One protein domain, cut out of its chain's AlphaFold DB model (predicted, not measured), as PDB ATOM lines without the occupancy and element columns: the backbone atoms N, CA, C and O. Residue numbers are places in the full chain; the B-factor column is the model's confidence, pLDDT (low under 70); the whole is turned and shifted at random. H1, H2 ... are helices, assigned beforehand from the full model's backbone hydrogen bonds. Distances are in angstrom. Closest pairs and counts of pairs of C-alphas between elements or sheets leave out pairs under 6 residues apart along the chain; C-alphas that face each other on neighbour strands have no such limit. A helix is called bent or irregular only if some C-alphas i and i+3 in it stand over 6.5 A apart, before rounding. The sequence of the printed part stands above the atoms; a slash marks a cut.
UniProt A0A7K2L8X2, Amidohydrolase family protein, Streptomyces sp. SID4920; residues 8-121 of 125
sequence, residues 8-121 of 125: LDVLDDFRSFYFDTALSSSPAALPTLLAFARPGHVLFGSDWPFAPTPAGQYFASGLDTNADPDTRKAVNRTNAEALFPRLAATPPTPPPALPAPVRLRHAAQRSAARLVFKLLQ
ATOM      1  N   LEU A   8     179.077 101.913 142.206       94.19
ATOM      2  CA  LEU A   8     177.981 102.726 142.737       94.19
ATOM      3  C   LEU A   8     176.610 102.190 142.318       94.19
ATOM      4  O   LEU A   8     175.711 102.160 143.151       94.19
ATOM      5  N   ASP A   9     176.473 101.697 141.084       94.62
ATOM      6  CA  ASP A   9     175.230 101.063 140.619       94.62
ATOM      7  C   ASP A   9     174.933  99.801 141.438       94.62
ATOM      8  O   ASP A   9     173.813  99.575 141.885       94.62
ATOM      9  N   VAL A  10     175.970  99.001 141.707       94.62
ATOM     10  CA  VAL A  10     175.845  97.793 142.535       94.62
ATOM     11  C   VAL A  10     175.469  98.142 143.977       94.62
ATOM     12  O   VAL A  10     174.638  97.462 144.577       94.62
ATOM     13  N   LEU A  11     176.058  99.200 144.544       95.81
ATOM     14  CA  LEU A  11     175.698  99.657 145.883       95.81
ATOM     15  C   LEU A  11     174.254 100.152 145.938       95.81
ATOM     16  O   LEU A  11     173.564  99.809 146.893       95.81
ATOM     17  N   ASP A  12     173.776 100.903 144.943       96.00
ATOM     18  CA  ASP A  12     172.380 101.350 144.909       96.00
ATOM     19  C   ASP A  12     171.395 100.173 144.815       96.00
ATOM     20  O   ASP A  12     170.409 100.134 145.558       96.00
ATOM     21  N   ASP A  13     171.712  99.165 143.998       96.25
ATOM     22  CA  ASP A  13     170.943  97.921 143.939       96.25
ATOM     23  C   ASP A  13     170.895  97.237 145.313       96.25
ATOM     24  O   ASP A  13     169.829  96.821 145.768       96.25
ATOM     25  N   PHE A  14     172.019  97.165 146.032       97.50
ATOM     26  CA  PHE A  14     172.061  96.562 147.366       97.50
ATOM     27  C   PHE A  14     171.202  97.306 148.386       97.50
ATOM     28  O   PHE A  14     170.576  96.660 149.225       97.50
ATOM     29  N   ARG A  15     171.084  98.637 148.292       98.19
ATOM     30  CA  ARG A  15     170.183  99.411 149.166       98.19
ATOM     31  C   ARG A  15     168.712  99.012 148.991       98.19
ATOM     32  O   ARG A  15     167.907  99.307 149.873       98.19
ATOM     33  N   SER A  16     168.354  98.388 147.862       97.75
ATOM     34  CA  SER A  16     166.995  97.926 147.560       97.75
ATOM     35  C   SER A  16     166.633  96.575 148.180       97.75
ATOM     36  O   SER A  16     165.452  96.227 148.226       97.75
ATOM     37  N   PHE A  17     167.605  95.818 148.697       98.44
ATOM     38  CA  PHE A  17     167.292  94.618 149.465       98.44
ATOM     39  C   PHE A  17     166.635  94.967 150.797       98.44
ATOM     40  O   PHE A  17     166.700  96.099 151.269       98.44
ATOM     41  N   TYR A  18     165.976  93.975 151.383       98.44
ATOM     42  CA  TYR A  18     165.477  94.066 152.743       98.44
ATOM     43  C   TYR A  18     166.530  93.529 153.708       98.44
ATOM     44  O   TYR A  18     167.121  92.477 153.471       98.44
ATOM     45  N   PHE A  19     166.729  94.256 154.797       98.62
ATOM     46  CA  PHE A  19     167.659  93.930 155.869       98.62
ATOM     47  C   PHE A  19     166.880  93.718 157.159       98.62
ATOM     48  O   PHE A  19     165.829  94.331 157.352       98.62
ATOM     49  N   ASP A  20     167.395  92.891 158.061       98.38
ATOM     50  CA  ASP A  20     166.827  92.754 159.396       98.38
ATOM     51  C   ASP A  20     167.779  93.258 160.494       98.38
ATOM     52  O   ASP A  20     168.929  93.625 160.242       98.38
ATOM     53  N   THR A  21     167.271  93.341 161.725       98.19
ATOM     54  CA  THR A  21     168.038  93.784 162.899       98.19
ATOM     55  C   THR A  21     168.689  92.653 163.695       98.19
ATOM     56  O   THR A  21     169.213  92.924 164.787       98.19
ATOM     57  N   ALA A  22     168.641  91.409 163.215       97.88
ATOM     58  CA  ALA A  22     169.228  90.279 163.912       97.88
ATOM     59  C   ALA A  22     170.727  90.506 164.084       97.88
ATOM     60  O   ALA A  22     171.458  90.769 163.128       97.88
ATOM     61  N   LEU A  23     171.172  90.476 165.341       95.75
ATOM     62  CA  LEU A  23     172.570  90.685 165.724       95.75
ATOM     63  C   LEU A  23     173.206  91.995 165.199       95.75
ATOM     64  O   LEU A  23     174.423  92.153 165.243       95.75
ATOM     65  N   SER A  24     172.387  92.956 164.747       95.81
ATOM     66  CA  SER A  24     172.836  94.123 163.962       95.81
ATOM     67  C   SER A  24     172.267  95.457 164.459       95.81
ATOM     68  O   SER A  24     172.367  96.480 163.791       95.81
ATOM     69  N   SER A  25     171.672  95.474 165.653       96.31
ATOM     70  CA  SER A  25     171.041  96.662 166.255       96.31
ATOM     71  C   SER A  25     171.842  97.293 167.411       96.31
ATOM     72  O   SER A  25     171.285  97.968 168.275       96.31
ATOM     73  N   SER A  26     173.166  97.099 167.438       93.25
ATOM     74  CA  SER A  26     174.066  97.819 168.360       93.25
ATOM     75  C   SER A  26     174.169  99.313 167.996       93.25
ATOM     76  O   SER A  26     173.820  99.680 166.871       93.25
ATOM     77  N   PRO A  27     174.683 100.197 168.879       91.00
ATOM     78  CA  PRO A  27     174.767 101.629 168.565       91.00
ATOM     79  C   PRO A  27     175.681 101.966 167.386       91.00
ATOM     80  O   PRO A  27     175.505 103.007 166.770       91.00
ATOM     81  N   ALA A  28     176.637 101.097 167.052       91.56
ATOM     82  CA  ALA A  28     177.485 101.273 165.875       91.56
ATOM     83  C   ALA A  28     176.814 100.746 164.591       91.56
ATOM     84  O   ALA A  28     176.863 101.388 163.539       91.56
ATOM     85  N   ALA A  29     176.176  99.574 164.668       95.50
ATOM     86  CA  ALA A  29     175.621  98.905 163.494       95.50
ATOM     87  C   ALA A  29     174.286  99.514 163.045       95.50
ATOM     88  O   ALA A  29     174.091  99.731 161.850       95.50
ATOM     89  N   LEU A  30     173.386  99.843 163.983       96.75
ATOM     90  CA  LEU A  30     172.037 100.294 163.642       96.75
ATOM     91  C   LEU A  30     172.023 101.598 162.827       96.75
ATOM     92  O   LEU A  30     171.366 101.611 161.786       96.75
ATOM     93  N   PRO A  31     172.742 102.675 163.212       96.00
ATOM     94  CA  PRO A  31     172.740 103.909 162.425       96.00
ATOM     95  C   PRO A  31     173.342 103.702 161.034       96.00
ATOM     96  O   PRO A  31     172.838 104.245 160.055       96.00
ATOM     97  N   THR A  32     174.377 102.863 160.935       97.00
ATOM     98  CA  THR A  32     175.015 102.508 159.661       97.00
ATOM     99  C   THR A  32     174.037 101.778 158.738       97.00
ATOM    100  O   THR A  32     173.903 102.143 157.570       97.00
ATOM    101  N   LEU A  33     173.302 100.793 159.265       97.50
ATOM    102  CA  LEU A  33     172.282 100.061 158.516       97.50
ATOM    103  C   LEU A  33     171.157 100.987 158.038       97.50
ATOM    104  O   LEU A  33     170.782 100.936 156.869       97.50
ATOM    105  N   LEU A  34     170.648 101.852 158.920       97.38
ATOM    106  CA  LEU A  34     169.577 102.800 158.593       97.38
ATOM    107  C   LEU A  34     170.010 103.840 157.548       97.38
ATOM    108  O   LEU A  34     169.205 104.216 156.702       97.38
ATOM    109  N   ALA A  35     171.270 104.286 157.573       97.31
ATOM    110  CA  ALA A  35     171.811 105.207 156.572       97.31
ATOM    111  C   ALA A  35     172.010 104.541 155.195       97.31
ATOM    112  O   ALA A  35     171.886 105.192 154.147       97.31
ATOM    113  N   PHE A  36     172.328 103.244 155.190       98.19
ATOM    114  CA  PHE A  36     172.554 102.473 153.974       98.19
ATOM    115  C   PHE A  36     171.250 102.022 153.310       98.19
ATOM    116  O   PHE A  36     171.054 102.279 152.126       98.19
ATOM    117  N   ALA A  37     170.344 101.368 154.035       98.31
ATOM    118  CA  ALA A  37     169.123 100.821 153.451       98.31
ATOM    119  C   ALA A  37     168.219 101.915 152.848       98.31
ATOM    120  O   ALA A  37     168.247 103.081 153.254       98.31
ATOM    121  N   ARG A  38     167.391 101.561 151.858       97.88
ATOM    122  CA  ARG A  38     166.305 102.453 151.425       97.88
ATOM    123  C   ARG A  38     165.262 102.607 152.548       97.88
ATOM    124  O   ARG A  38     165.050 101.669 153.323       97.88
ATOM    125  N   PRO A  39     164.575 103.759 152.657       96.38
ATOM    126  CA  PRO A  39     163.476 103.915 153.608       96.38
ATOM    127  C   PRO A  39     162.437 102.802 153.435       96.38
ATOM    128  O   PRO A  39     162.017 102.519 152.319       96.38
ATOM    129  N   GLY A  40     162.038 102.158 154.532       97.81
ATOM    130  CA  GLY A  40     161.098 101.031 154.503       97.81
ATOM    131  C   GLY A  40     161.730  99.642 154.341       97.81
ATOM    132  O   GLY A  40     161.020  98.650 154.447       97.81
ATOM    133  N   HIS A  41     163.050  99.546 154.141       98.62
ATOM    134  CA  HIS A  41     163.737  98.280 153.845       98.62
ATOM    135  C   HIS A  41     164.460  97.639 155.042       98.62
ATOM    136  O   HIS A  41     165.253  96.717 154.869       98.62
ATOM    137  N   VAL A  42     164.187  98.094 156.266       98.69
ATOM    138  CA  VAL A  42     164.719  97.476 157.492       98.69
ATOM    139  C   VAL A  42     163.573  96.871 158.295       98.69
ATOM    140  O   VAL A  42     162.608  97.569 158.607       98.69
ATOM    141  N   LEU A  43     163.666  95.588 158.634       98.62
ATOM    142  CA  LEU A  43     162.686  94.849 159.430       98.62
ATOM    143  C   LEU A  43     163.284  94.412 160.767       98.62
ATOM    144  O   LEU A  43     164.496  94.303 160.928       98.62
ATOM    145  N   PHE A  44     162.432  94.116 161.740       98.38
ATOM    146  CA  PHE A  44     162.882  93.466 162.960       98.38
ATOM    147  C   PHE A  44     163.257  91.999 162.703       98.38
ATOM    148  O   PHE A  44     162.489  91.246 162.105       98.38
ATOM    149  N   GLY A  45     164.404  91.587 163.239       97.88
ATOM    150  CA  GLY A  45     164.861  90.199 163.299       97.88
ATOM    151  C   GLY A  45     165.486  89.902 164.662       97.88
ATOM    152  O   GLY A  45     166.218  90.736 165.201       97.88
ATOM    153  N   SER A  46     165.177  88.737 165.242       96.38
ATOM    154  CA  SER A  46     165.710  88.311 166.549       96.38
ATOM    155  C   SER A  46     166.768  87.214 166.469       96.38
ATOM    156  O   SER A  46     167.511  87.047 167.433       96.38
ATOM    157  N   ASP A  47     166.791  86.455 165.369       96.69
ATOM    158  CA  ASP A  47     167.576  85.223 165.195       96.69
ATOM    159  C   ASP A  47     167.309  84.136 166.257       96.69
ATOM    160  O   ASP A  47     168.090  83.214 166.462       96.69
ATOM    161  N   TRP A  48     166.172  84.193 166.954       93.94
ATOM    162  CA  TRP A  48     165.786  83.123 167.874       93.94
ATOM    163  C   TRP A  48     165.350  81.866 167.092       93.94
ATOM    164  O   TRP A  48     164.559  82.002 166.155       93.94
ATOM    165  N   PRO A  49     165.771  80.640 167.475       95.31
ATOM    166  CA  PRO A  49     166.504  80.270 168.695       95.31
ATOM    167  C   PRO A  49     168.033  80.168 168.543       95.31
ATOM    168  O   PRO A  49     168.688  79.721 169.483       95.31
ATOM    169  N   PHE A  50     168.605  80.532 167.393       95.69
ATOM    170  CA  PHE A  50     170.049  80.434 167.151       95.69
ATOM    171  C   PHE A  50     170.833  81.461 167.975       95.69
ATOM    172  O   PHE A  50     171.781  81.102 168.676       95.69
ATOM    173  N   ALA A  51     170.378  82.712 167.990       92.69
ATOM    174  CA  ALA A  51     170.787  83.689 168.980       92.69
ATOM    175  C   ALA A  51     170.149  83.341 170.340       92.69
ATOM    176  O   ALA A  51     168.916  83.314 170.468       92.69
ATOM    177  N   PRO A  52     170.951  83.111 171.396       93.50
ATOM    178  CA  PRO A  52     170.408  82.842 172.717       93.50
ATOM    179  C   PRO A  52     169.664  84.076 173.243       93.50
ATOM    180  O   PRO A  52     169.998  85.216 172.914       93.50
ATOM    181  N   THR A  53     168.678  83.862 174.117       92.38
ATOM    182  CA  THR A  53     167.810  84.929 174.648       92.38
ATOM    183  C   THR A  53     168.559  86.187 175.123       92.38
ATOM    184  O   THR A  53     168.103  87.275 174.775       92.38
ATOM    185  N   PRO A  54     169.700  86.108 175.847       91.88
ATOM    186  CA  PRO A  54     170.445  87.307 176.238       91.88
ATOM    187  C   PRO A  54     170.964  88.127 175.048       91.88
ATOM    188  O   PRO A  54     170.894  89.353 175.082       91.88
ATOM    189  N   ALA A  55     171.423  87.470 173.977       92.06
ATOM    190  CA  ALA A  55     171.860  88.150 172.760       92.06
ATOM    191  C   ALA A  55     170.672  88.822 172.058       92.06
ATOM    192  O   ALA A  55     170.721  90.016 171.768       92.06
ATOM    193  N   GLY A  56     169.560  88.098 171.877       94.19
ATOM    194  CA  GLY A  56     168.337  88.674 171.307       94.19
ATOM    195  C   GLY A  56     167.822  89.880 172.106       94.19
ATOM    196  O   GLY A  56     167.446  90.898 171.529       94.19
ATOM    197  N   GLN A  57     167.863  89.810 173.441       94.00
ATOM    198  CA  GLN A  57     167.487  90.917 174.326       94.00
ATOM    199  C   GLN A  57     168.438  92.112 174.228       94.00
ATOM    200  O   GLN A  57     167.968  93.251 174.269       94.00
ATOM    201  N   TYR A  58     169.745  91.875 174.096       93.56
ATOM    202  CA  TYR A  58     170.737  92.931 173.905       93.56
ATOM    203  C   TYR A  58     170.445  93.730 172.630       93.56
ATOM    204  O   TYR A  58     170.285  94.948 172.684       93.56
ATOM    205  N   PHE A  59     170.282  93.046 171.498       96.06
ATOM    206  CA  PHE A  59     170.028  93.688 170.208       96.06
ATOM    207  C   PHE A  59     168.645  94.350 170.137       96.06
ATOM    208  O   PHE A  59     168.540  95.517 169.767       96.06
ATOM    209  N   ALA A  60     167.592  93.691 170.633       95.75
ATOM    210  CA  ALA A  60     166.278  94.326 170.760       95.75
ATOM    211  C   ALA A  60     166.323  95.598 171.633       95.75
ATOM    212  O   ALA A  60     165.689  96.598 171.299       95.75
ATOM    213  N   SER A  61     167.114  95.595 172.716       95.38
ATOM    214  CA  SER A  61     167.325  96.782 173.557       95.38
ATOM    215  C   SER A  61     168.094  97.885 172.830       95.38
ATOM    216  O   SER A  61     167.819  99.065 173.053       95.38
ATOM    217  N   GLY A  62     169.020  97.517 171.944       94.69
ATOM    218  CA  GLY A  62     169.726  98.451 171.076       94.69
ATOM    219  C   GLY A  62     168.806  99.140 170.072       94.69
ATOM    220  O   GLY A  62     168.834 100.367 169.979       94.69
ATOM    221  N   LEU A  63     167.904  98.400 169.418       96.50
ATOM    222  CA  LEU A  63     166.849  98.999 168.590       96.50
ATOM    223  C   LEU A  63     165.944  99.928 169.413       96.50
ATOM    224  O   LEU A  63     165.655 101.045 168.998       96.50
ATOM    225  N   ASP A  64     165.523  99.487 170.599       94.88
ATOM    226  CA  ASP A  64     164.661 100.264 171.495       94.88
ATOM    227  C   ASP A  64     165.285 101.571 172.001       94.88
ATOM    228  O   ASP A  64     164.548 102.492 172.357       94.88
ATOM    229  N   THR A  65     166.614 101.614 172.107       93.38
ATOM    230  CA  THR A  65     167.355 102.740 172.690       93.38
ATOM    231  C   THR A  65     167.827 103.725 171.629       93.38
ATOM    232  O   THR A  65     167.811 104.925 171.886       93.38
ATOM    233  N   ASN A  66     168.241 103.231 170.459       91.69
ATOM    234  CA  ASN A  66     168.974 104.031 169.474       91.69
ATOM    235  C   ASN A  66     168.139 104.439 168.251       91.69
ATOM    236  O   ASN A  66     168.614 105.237 167.450       91.69
ATOM    237  N   ALA A  67     166.923 103.907 168.085       95.12
ATOM    238  CA  ALA A  67     165.994 104.366 167.055       95.12
ATOM    239  C   ALA A  67     164.943 105.314 167.641       95.12
ATOM    240  O   ALA A  67     164.421 105.093 168.739       95.12
ATOM    241  N   ASP A  68     164.583 106.344 166.874       96.19
ATOM    242  CA  ASP A  68     163.444 107.193 167.201       96.19
ATOM    243  C   ASP A  68     162.118 106.392 167.154       96.19
ATOM    244  O   ASP A  68     162.060 105.282 166.600       96.19
ATOM    245  N   PRO A  69     161.030 106.907 167.758       97.31
ATOM    246  CA  PRO A  69     159.764 106.186 167.836       97.31
ATOM    247  C   PRO A  69     159.177 105.759 166.486       97.31
ATOM    248  O   PRO A  69     158.617 104.660 166.414       97.31
ATOM    249  N   ASP A  70     159.314 106.577 165.441       97.69
ATOM    250  CA  ASP A  70     158.733 106.311 164.126       97.69
ATOM    251  C   ASP A  70     159.555 105.263 163.378       97.69
ATOM    252  O   ASP A  70     158.993 104.271 162.906       97.69
ATOM    253  N   THR A  71     160.884 105.396 163.376       97.75
ATOM    254  CA  THR A  71     161.790 104.371 162.835       97.75
ATOM    255  C   THR A  71     161.566 103.033 163.527       97.75
ATOM    256  O   THR A  71     161.418 101.997 162.878       97.75
ATOM    257  N   ARG A  72     161.465 103.030 164.858       97.44
ATOM    258  CA  ARG A  72     161.225 101.804 165.622       97.44
ATOM    259  C   ARG A  72     159.871 101.176 165.297       97.44
ATOM    260  O   ARG A  72     159.782  99.954 165.196       97.44
ATOM    261  N   LYS A  73     158.811 101.974 165.139       97.88
ATOM    262  CA  LYS A  73     157.495 101.483 164.699       97.88
ATOM    263  C   LYS A  73     157.577 100.880 163.295       97.88
ATOM    264  O   LYS A  73     156.979  99.830 163.054       97.88
ATOM    265  N   ALA A  74     158.335 101.515 162.405       98.31
ATOM    266  CA  ALA A  74     158.529 101.056 161.042       98.31
ATOM    267  C   ALA A  74     159.240  99.704 160.984       98.31
ATOM    268  O   ALA A  74     158.683  98.740 160.454       98.31
ATOM    269  N   VAL A  75     160.401  99.609 161.635       98.50
ATOM    270  CA  VAL A  75     161.209  98.386 161.720       98.50
ATOM    271  C   VAL A  75     160.431  97.246 162.376       98.50
ATOM    272  O   VAL A  75     160.402  96.134 161.851       98.50
ATOM    273  N   ASN A  76     159.744  97.510 163.490       97.75
ATOM    274  CA  ASN A  76     159.003  96.471 164.210       97.75
ATOM    275  C   ASN A  76     157.736  95.995 163.493       97.75
ATOM    276  O   ASN A  76     157.205  94.946 163.868       97.75
ATOM    277  N   ARG A  77     157.184  96.768 162.546       96.19
ATOM    278  CA  ARG A  77     155.864  96.447 161.997       96.19
ATOM    279  C   ARG A  77     155.592  96.978 160.598       96.19
ATOM    280  O   ARG A  77     155.386  96.171 159.695       96.19
ATOM    281  N   THR A  78     155.525  98.296 160.410       97.25
ATOM    282  CA  THR A  78     154.882  98.833 159.193       97.25
ATOM    283  C   THR A  78     155.674  98.530 157.922       97.25
ATOM    284  O   THR A  78     155.077  98.395 156.860       97.25
ATOM    285  N   ASN A  79     156.993  98.330 158.021       98.50
ATOM    286  CA  ASN A  79     157.816  97.889 156.892       98.50
ATOM    287  C   ASN A  79     157.474  96.454 156.470       98.50
ATOM    288  O   ASN A  79     157.307  96.173 155.285       98.50
ATOM    289  N   ALA A  80     157.293  95.552 157.440       97.62
ATOM    290  CA  ALA A  80     156.869  94.179 157.176       97.62
ATOM    291  C   ALA A  80     155.447  94.126 156.595       97.62
ATOM    292  O   ALA A  80     155.173  93.328 155.703       97.62
ATOM    293  N   GLU A  81     154.546  94.990 157.072       96.19
ATOM    294  CA  GLU A  81     153.187  95.118 156.532       96.19
ATOM    295  C   GLU A  81     153.193  95.611 155.079       96.19
ATOM    296  O   GLU A  81     152.442  95.084 154.259       96.19
ATOM    297  N   ALA A  82     154.066  96.565 154.739       96.62
ATOM    298  CA  ALA A  82     154.238  97.045 153.370       96.62
ATOM    299  C   ALA A  82     154.851  95.978 152.443       96.62
ATOM    300  O   ALA A  82     154.408  95.833 151.304       96.62
ATOM    301  N   LEU A  83     155.825  95.200 152.933       96.69
ATOM    302  CA  LEU A  83     156.440  94.097 152.184       96.69
ATOM    303  C   LEU A  83     155.478  92.915 151.987       96.69
ATOM    304  O   LEU A  83     155.471  92.274 150.934       96.69
ATOM    305  N   PHE A  84     154.626  92.635 152.976       95.50
ATOM    306  CA  PHE A  84     153.658  91.540 152.933       95.50
ATOM    307  C   PHE A  84     152.206  92.029 153.103       95.50
ATOM    308  O   PHE A  84     151.552  91.660 154.085       95.50
ATOM    309  N   PRO A  85     151.630  92.760 152.125       93.69
ATOM    310  CA  PRO A  85     150.301  93.372 152.253       93.69
ATOM    311  C   PRO A  85     149.181  92.384 152.599       93.69
ATOM    312  O   PRO A  85     148.272  92.702 153.364       93.69
ATOM    313  N   ARG A  86     149.271  91.142 152.100       93.81
ATOM    314  CA  ARG A  86     148.301  90.079 152.421       93.81
ATOM    315  C   ARG A  86     148.241  89.735 153.913       93.81
ATOM    316  O   ARG A  86     147.212  89.267 154.377       93.81
ATOM    317  N   LEU A  87     149.342  89.922 154.644       89.50
ATOM    318  CA  LEU A  87     149.421  89.649 156.080       89.50
ATOM    319  C   LEU A  87     148.986  90.861 156.911       89.50
ATOM    320  O   LEU A  87     148.529  90.683 158.034       89.50
ATOM    321  N   ALA A  88     149.079  92.072 156.355       90.06
ATOM    322  CA  ALA A  88     148.613  93.296 157.001       90.06
ATOM    323  C   ALA A  88     147.076  93.383 157.060       90.06
ATOM    324  O   ALA A  88     146.519  93.898 158.026       90.06
ATOM    325  N   ALA A  89     146.389  92.859 156.039       82.75
ATOM    326  CA  ALA A  89     144.928  92.899 155.936       82.75
ATOM    327  C   ALA A  89     144.199  92.006 156.959       82.75
ATOM    328  O   ALA A  89     143.004  92.185 157.184       82.75
ATOM    329  N   THR A  90     144.905  91.060 157.585       80.06
ATOM    330  CA  THR A  90     144.347  90.170 158.605       80.06
ATOM    331  C   THR A  90     144.736  90.691 159.986       80.06
ATOM    332  O   THR A  90     145.916  90.624 160.344       80.06
ATOM    333  N   PRO A  91     143.786  91.185 160.803       74.19
ATOM    334  CA  PRO A  91     144.080  91.534 162.184       74.19
ATOM    335  C   PRO A  91     144.641  90.298 162.896       74.19
ATOM    336  O   PRO A  91     144.026  89.230 162.822       74.19
ATOM    337  N   PRO A  92     145.800  90.393 163.569       73.56
ATOM    338  CA  PRO A  92     146.337  89.249 164.283       73.56
ATOM    339  C   PRO A  92     145.350  88.838 165.372       73.56
ATOM    340  O   PRO A  92     144.902  89.678 166.159       73.56
ATOM    341  N   THR A  93     145.039  87.545 165.449       82.06
ATOM    342  CA  THR A  93     144.357  86.989 166.616       82.06
ATOM    343  C   THR A  93     145.186  87.349 167.848       82.06
ATOM    344  O   THR A  93     146.375  87.011 167.883       82.06
ATOM    345  N   PRO A  94     144.619  88.052 168.848       80.56
ATOM    346  CA  PRO A  94     145.364  88.388 170.045       80.56
ATOM    347  C   PRO A  94     145.890  87.097 170.677       80.56
ATOM    348  O   PRO A  94     145.113  86.148 170.834       80.56
ATOM    349  N   PRO A  95     147.181  87.020 171.041       80.25
ATOM    350  CA  PRO A  95     147.658  85.877 171.795       80.25
ATOM    351  C   PRO A  95     146.865  85.771 173.107       80.25
ATOM    352  O   PRO A  95     146.423  86.798 173.640       80.25
ATOM    353  N   PRO A  96     146.699  84.555 173.661       86.44
ATOM    354  CA  PRO A  96     146.066  84.385 174.958       86.44
ATOM    355  C   PRO A  96     146.745  85.291 175.985       86.44
ATOM    356  O   PRO A  96     147.977  85.376 176.036       86.44
ATOM    357  N   ALA A  97     145.953  85.982 176.805       86.88
ATOM    358  CA  ALA A  97     146.507  86.844 177.835       86.88
ATOM    359  C   ALA A  97     147.379  86.010 178.783       86.88
ATOM    360  O   ALA A  97     146.899  85.095 179.451       86.88
ATOM    361  N   LEU A  98     148.671  86.338 178.856       88.19
ATOM    362  CA  LEU A  98     149.554  85.712 179.832       88.19
ATOM    363  C   LEU A  98     149.070  86.052 181.254       88.19
ATOM    364  O   LEU A  98     148.646  87.196 181.497       88.19
ATOM    365  N   PRO A  99     149.196  85.115 182.215       94.12
ATOM    366  CA  PRO A  99     148.908  85.395 183.613       94.12
ATOM    367  C   PRO A  99     149.652  86.649 184.085       94.12
ATOM    368  O   PRO A  99     150.819  86.857 183.739       94.12
ATOM    369  N   ALA A 100     148.997  87.477 184.903       92.12
ATOM    370  CA  ALA A 100     149.578  88.703 185.457       92.12
ATOM    371  C   ALA A 100     151.023  88.553 185.990       92.12
ATOM    372  O   ALA A 100     151.855  89.386 185.619       92.12
ATOM    373  N   PRO A 101     151.382  87.504 186.766       93.12
ATOM    374  CA  PRO A 101     152.757  87.350 187.243       93.12
ATOM    375  C   PRO A 101     153.767  87.143 186.108       93.12
ATOM    376  O   PRO A 101     154.884  87.650 186.183       93.12
ATOM    377  N   VAL A 102     153.385  86.450 185.033       90.81
ATOM    378  CA  VAL A 102     154.253  86.228 183.867       90.81
ATOM    379  C   VAL A 102     154.484  87.543 183.126       90.81
ATOM    380  O   VAL A 102     155.622  87.883 182.811       90.81
ATOM    381  N   ARG A 103     153.427  88.339 182.919       89.19
ATOM    382  CA  ARG A 103     153.563  89.663 182.290       89.19
ATOM    383  C   ARG A 103     154.461  90.593 183.099       89.19
ATOM    384  O   ARG A 103     155.284  91.293 182.514       89.19
ATOM    385  N   LEU A 104     154.306  90.594 184.424       91.19
ATOM    386  CA  LEU A 104     155.120  91.411 185.319       91.19
ATOM    387  C   LEU A 104     156.595  91.004 185.239       91.19
ATOM    388  O   LEU A 104     157.457  91.866 185.088       91.19
ATOM    389  N   ARG A 105     156.883  89.694 185.247       90.94
ATOM    390  CA  ARG A 105     158.241  89.164 185.055       90.94
ATOM    391  C   ARG A 105     158.833  89.584 183.710       90.94
ATOM    392  O   ARG A 105     159.945  90.095 183.692       90.94
ATOM    393  N   HIS A 106     158.096  89.451 182.606       86.75
ATOM    394  CA  HIS A 106     158.578  89.869 181.282       86.75
ATOM    395  C   HIS A 106     158.814  91.382 181.196       86.75
ATOM    396  O   HIS A 106     159.783  91.830 180.585       86.75
ATOM    397  N   ALA A 107     157.945  92.194 181.804       87.25
ATOM    398  CA  ALA A 107     158.147  93.637 181.878       87.25
ATOM    399  C   ALA A 107     159.425  93.975 182.659       87.25
ATOM    400  O   ALA A 107     160.254  94.726 182.151       87.25
ATOM    401  N   ALA A 108     159.624  93.356 183.827       90.00
ATOM    402  CA  ALA A 108     160.831  93.529 184.630       90.00
ATOM    403  C   ALA A 108     162.096  93.081 183.878       90.00
ATOM    404  O   ALA A 108     163.072  93.823 183.843       90.00
ATOM    405  N   GLN A 109     162.065  91.923 183.211       87.44
ATOM    406  CA  GLN A 109     163.179  91.413 182.404       87.44
ATOM    407  C   GLN A 109     163.551  92.362 181.262       87.44
ATOM    408  O   GLN A 109     164.731  92.620 181.054       87.44
ATOM    409  N   ARG A 110     162.568  92.922 180.547       85.69
ATOM    410  CA  ARG A 110     162.834  93.901 179.480       85.69
ATOM    411  C   ARG A 110     163.445  95.187 180.028       85.69
ATOM    412  O   ARG A 110     164.407  95.688 179.457       85.69
ATOM    413  N   SER A 111     162.918  95.707 181.137       87.50
ATOM    414  CA  SER A 111     163.485  96.893 181.788       87.50
ATOM    415  C   SER A 111     164.918  96.645 182.267       87.50
ATOM    416  O   SER A 111     165.787  97.486 182.045       87.50
ATOM    417  N   ALA A 112     165.187  95.475 182.855       88.25
ATOM    418  CA  ALA A 112     166.525  95.073 183.279       88.25
ATOM    419  C   ALA A 112     167.484  94.929 182.088       88.25
ATOM    420  O   ALA A 112     168.579  95.480 182.129       88.25
ATOM    421  N   ALA A 113     167.063  94.269 181.003       88.06
ATOM    422  CA  ALA A 113     167.866  94.130 179.788       88.06
ATOM    423  C   ALA A 113     168.242  95.492 179.186       88.06
ATOM    424  O   ALA A 113     169.395  95.699 178.822       88.06
ATOM    425  N   ARG A 114     167.306  96.452 179.158       86.50
ATOM    426  CA  ARG A 114     167.587  97.822 178.699       86.50
ATOM    427  C   ARG A 114     168.587  98.549 179.594       86.50
ATOM    428  O   ARG A 114     169.442  99.265 179.084       86.50
ATOM    429  N   LEU A 115     168.484  98.386 180.913       88.50
ATOM    430  CA  LEU A 115     169.443  98.979 181.846       88.50
ATOM    431  C   LEU A 115     170.840  98.380 181.649       88.50
ATOM    432  O   LEU A 115     171.802  99.125 181.503       88.50
ATOM    433  N   VAL A 116     170.938  97.049 181.578       87.62
ATOM    434  CA  VAL A 116     172.194  96.337 181.303       87.62
ATOM    435  C   VAL A 116     172.784  96.780 179.966       87.62
ATOM    436  O   VAL A 116     173.963  97.103 179.910       87.62
ATOM    437  N   PHE A 117     171.969  96.868 178.911       88.06
ATOM    438  CA  PHE A 117     172.403  97.362 177.606       88.06
ATOM    439  C   PHE A 117     173.062  98.739 177.715       88.06
ATOM    440  O   PHE A 117     174.167  98.908 177.207       88.06
ATOM    441  N   LYS A 118     172.417  99.694 178.402       86.81
ATOM    442  CA  LYS A 118     172.953 101.050 178.600       86.81
ATOM    443  C   LYS A 118     174.259 101.058 179.396       86.81
ATOM    444  O   LYS A 118     175.144 101.828 179.057       86.81
ATOM    445  N   LEU A 119     174.380 100.210 180.418       88.56
ATOM    446  CA  LEU A 119     175.589 100.105 181.246       88.56
ATOM    447  C   LEU A 119     176.771  99.459 180.512       88.56
ATOM    448  O   LEU A 119     177.916  99.746 180.839       88.56
ATOM    449  N   LEU A 120     176.502  98.567 179.554       85.81
ATOM    450  CA  LEU A 120     177.532  97.905 178.748       85.81
ATOM    451  C   LEU A 120     178.031  98.762 177.581       85.81
ATOM    452  O   LEU A 120     179.027  98.396 176.959       85.81
ATOM    453  N   GLN A 121     177.348  99.864 177.253       79.50
ATOM    454  CA  GLN A 121     177.856 100.769 176.229       79.50
ATOM    455  C   GLN A 121     179.063 101.537 176.784       79.50
ATOM    456  O   GLN A 121     178.982 102.051 177.902       79.50
TER     457      GLN A 121
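This is residues 8 to 121 of the 125 residues of the protein "Amidohydrolase family protein" of Streptomyces sp. SID4920 (UniProt A0A7K2L8X2). H3 and the irregular H4, joined by a tight link, make a corner with their centres nearest the middle of this model, the short H2 lies near residues 63 to 66 of H3, and two long stretches without a named element, residues 16 to 28 and 37 to 52, lead from H1 to H2 and from H2 to H3. H1 lies at one end, and the long H6 crosses H3 with its later residues, while residues 90 to 108 stick out as a free arm, of which 100 to 108 belong to H6. The printed part has 114 residues with six named helices, in order H1 to H6, and no named strand; the class is all helix. It is only just compact, close to loose, with a radius of gyration of the C-alphas of 15.8 A, and it spans 53 by 39 by 27 A.

H1 is residues 8 to 15, beginning at C-alpha 8 at (177.981, 102.726, 142.737). H2 is residues 29 to 36; H1 and H2 each measure 10.6 A from first to last C-alpha. H3, residues 53 to 66, is 19.8 A long, and its C-alpha 53 is at (167.810, 84.929, 174.648). H4, residues 69 to 83, is 20.1 A long and irregular: C-alphas 76 and 79 are 7.5 A apart. H5, residues 85 to 88, measures 5.0 A. H6, residues 100 to 120, is 30.2 A long and ends at C-alpha 120 at (177.532, 97.905, 178.748).

H1 is close to H2 but not clearly touching it; their closest C-alphas, Arg 15 and Phe 36, are 6.2 A apart. Residues 19 to 20 pair with residues 42 to 43, parallel. H2 and H3 only just touch, with 3 pairs of C-alphas within 8 A, through residues 63 to 66 of H3 alone; the closest C-alphas, Leu 30 and Leu 63, are 7.3 A apart. Their steep tilt is 53 degrees, the same way. H3 and H4 are close but not clearly touching, with the C-alphas of Leu 63 and Arg 72 closest at 7.0 A. H4 and H5 only just touch, with 3 pairs within 8 A, and only at the corner by their link; the C-alphas of Glu 81 and Ala 88 are closest, at 4.9 A. H6 touches H3 with residues 110 to 117 alone, the closest C-alphas being Ser 61 and Arg 114, 5.3 A apart. Their steep tilt of 69.5 degrees, the same way, is only just short of about perpendicular. H4 and H6 are apart, and so are H5 and H6. Each O i to N i+4 pair is within hydrogen-bond range in H1, H2, H3 and H6, against 9 of 11 in H4; H5 is too short for such a pair.

The C-alphas farthest apart, Asp 9 and Pro 101, are 53.5 A from each other. The printed part has no cut. The links H1 to H2, H2 to H3 and H5 to H6 are long. No printed residue is under 70 in pLDDT, and the mean of the printed part is 93.2.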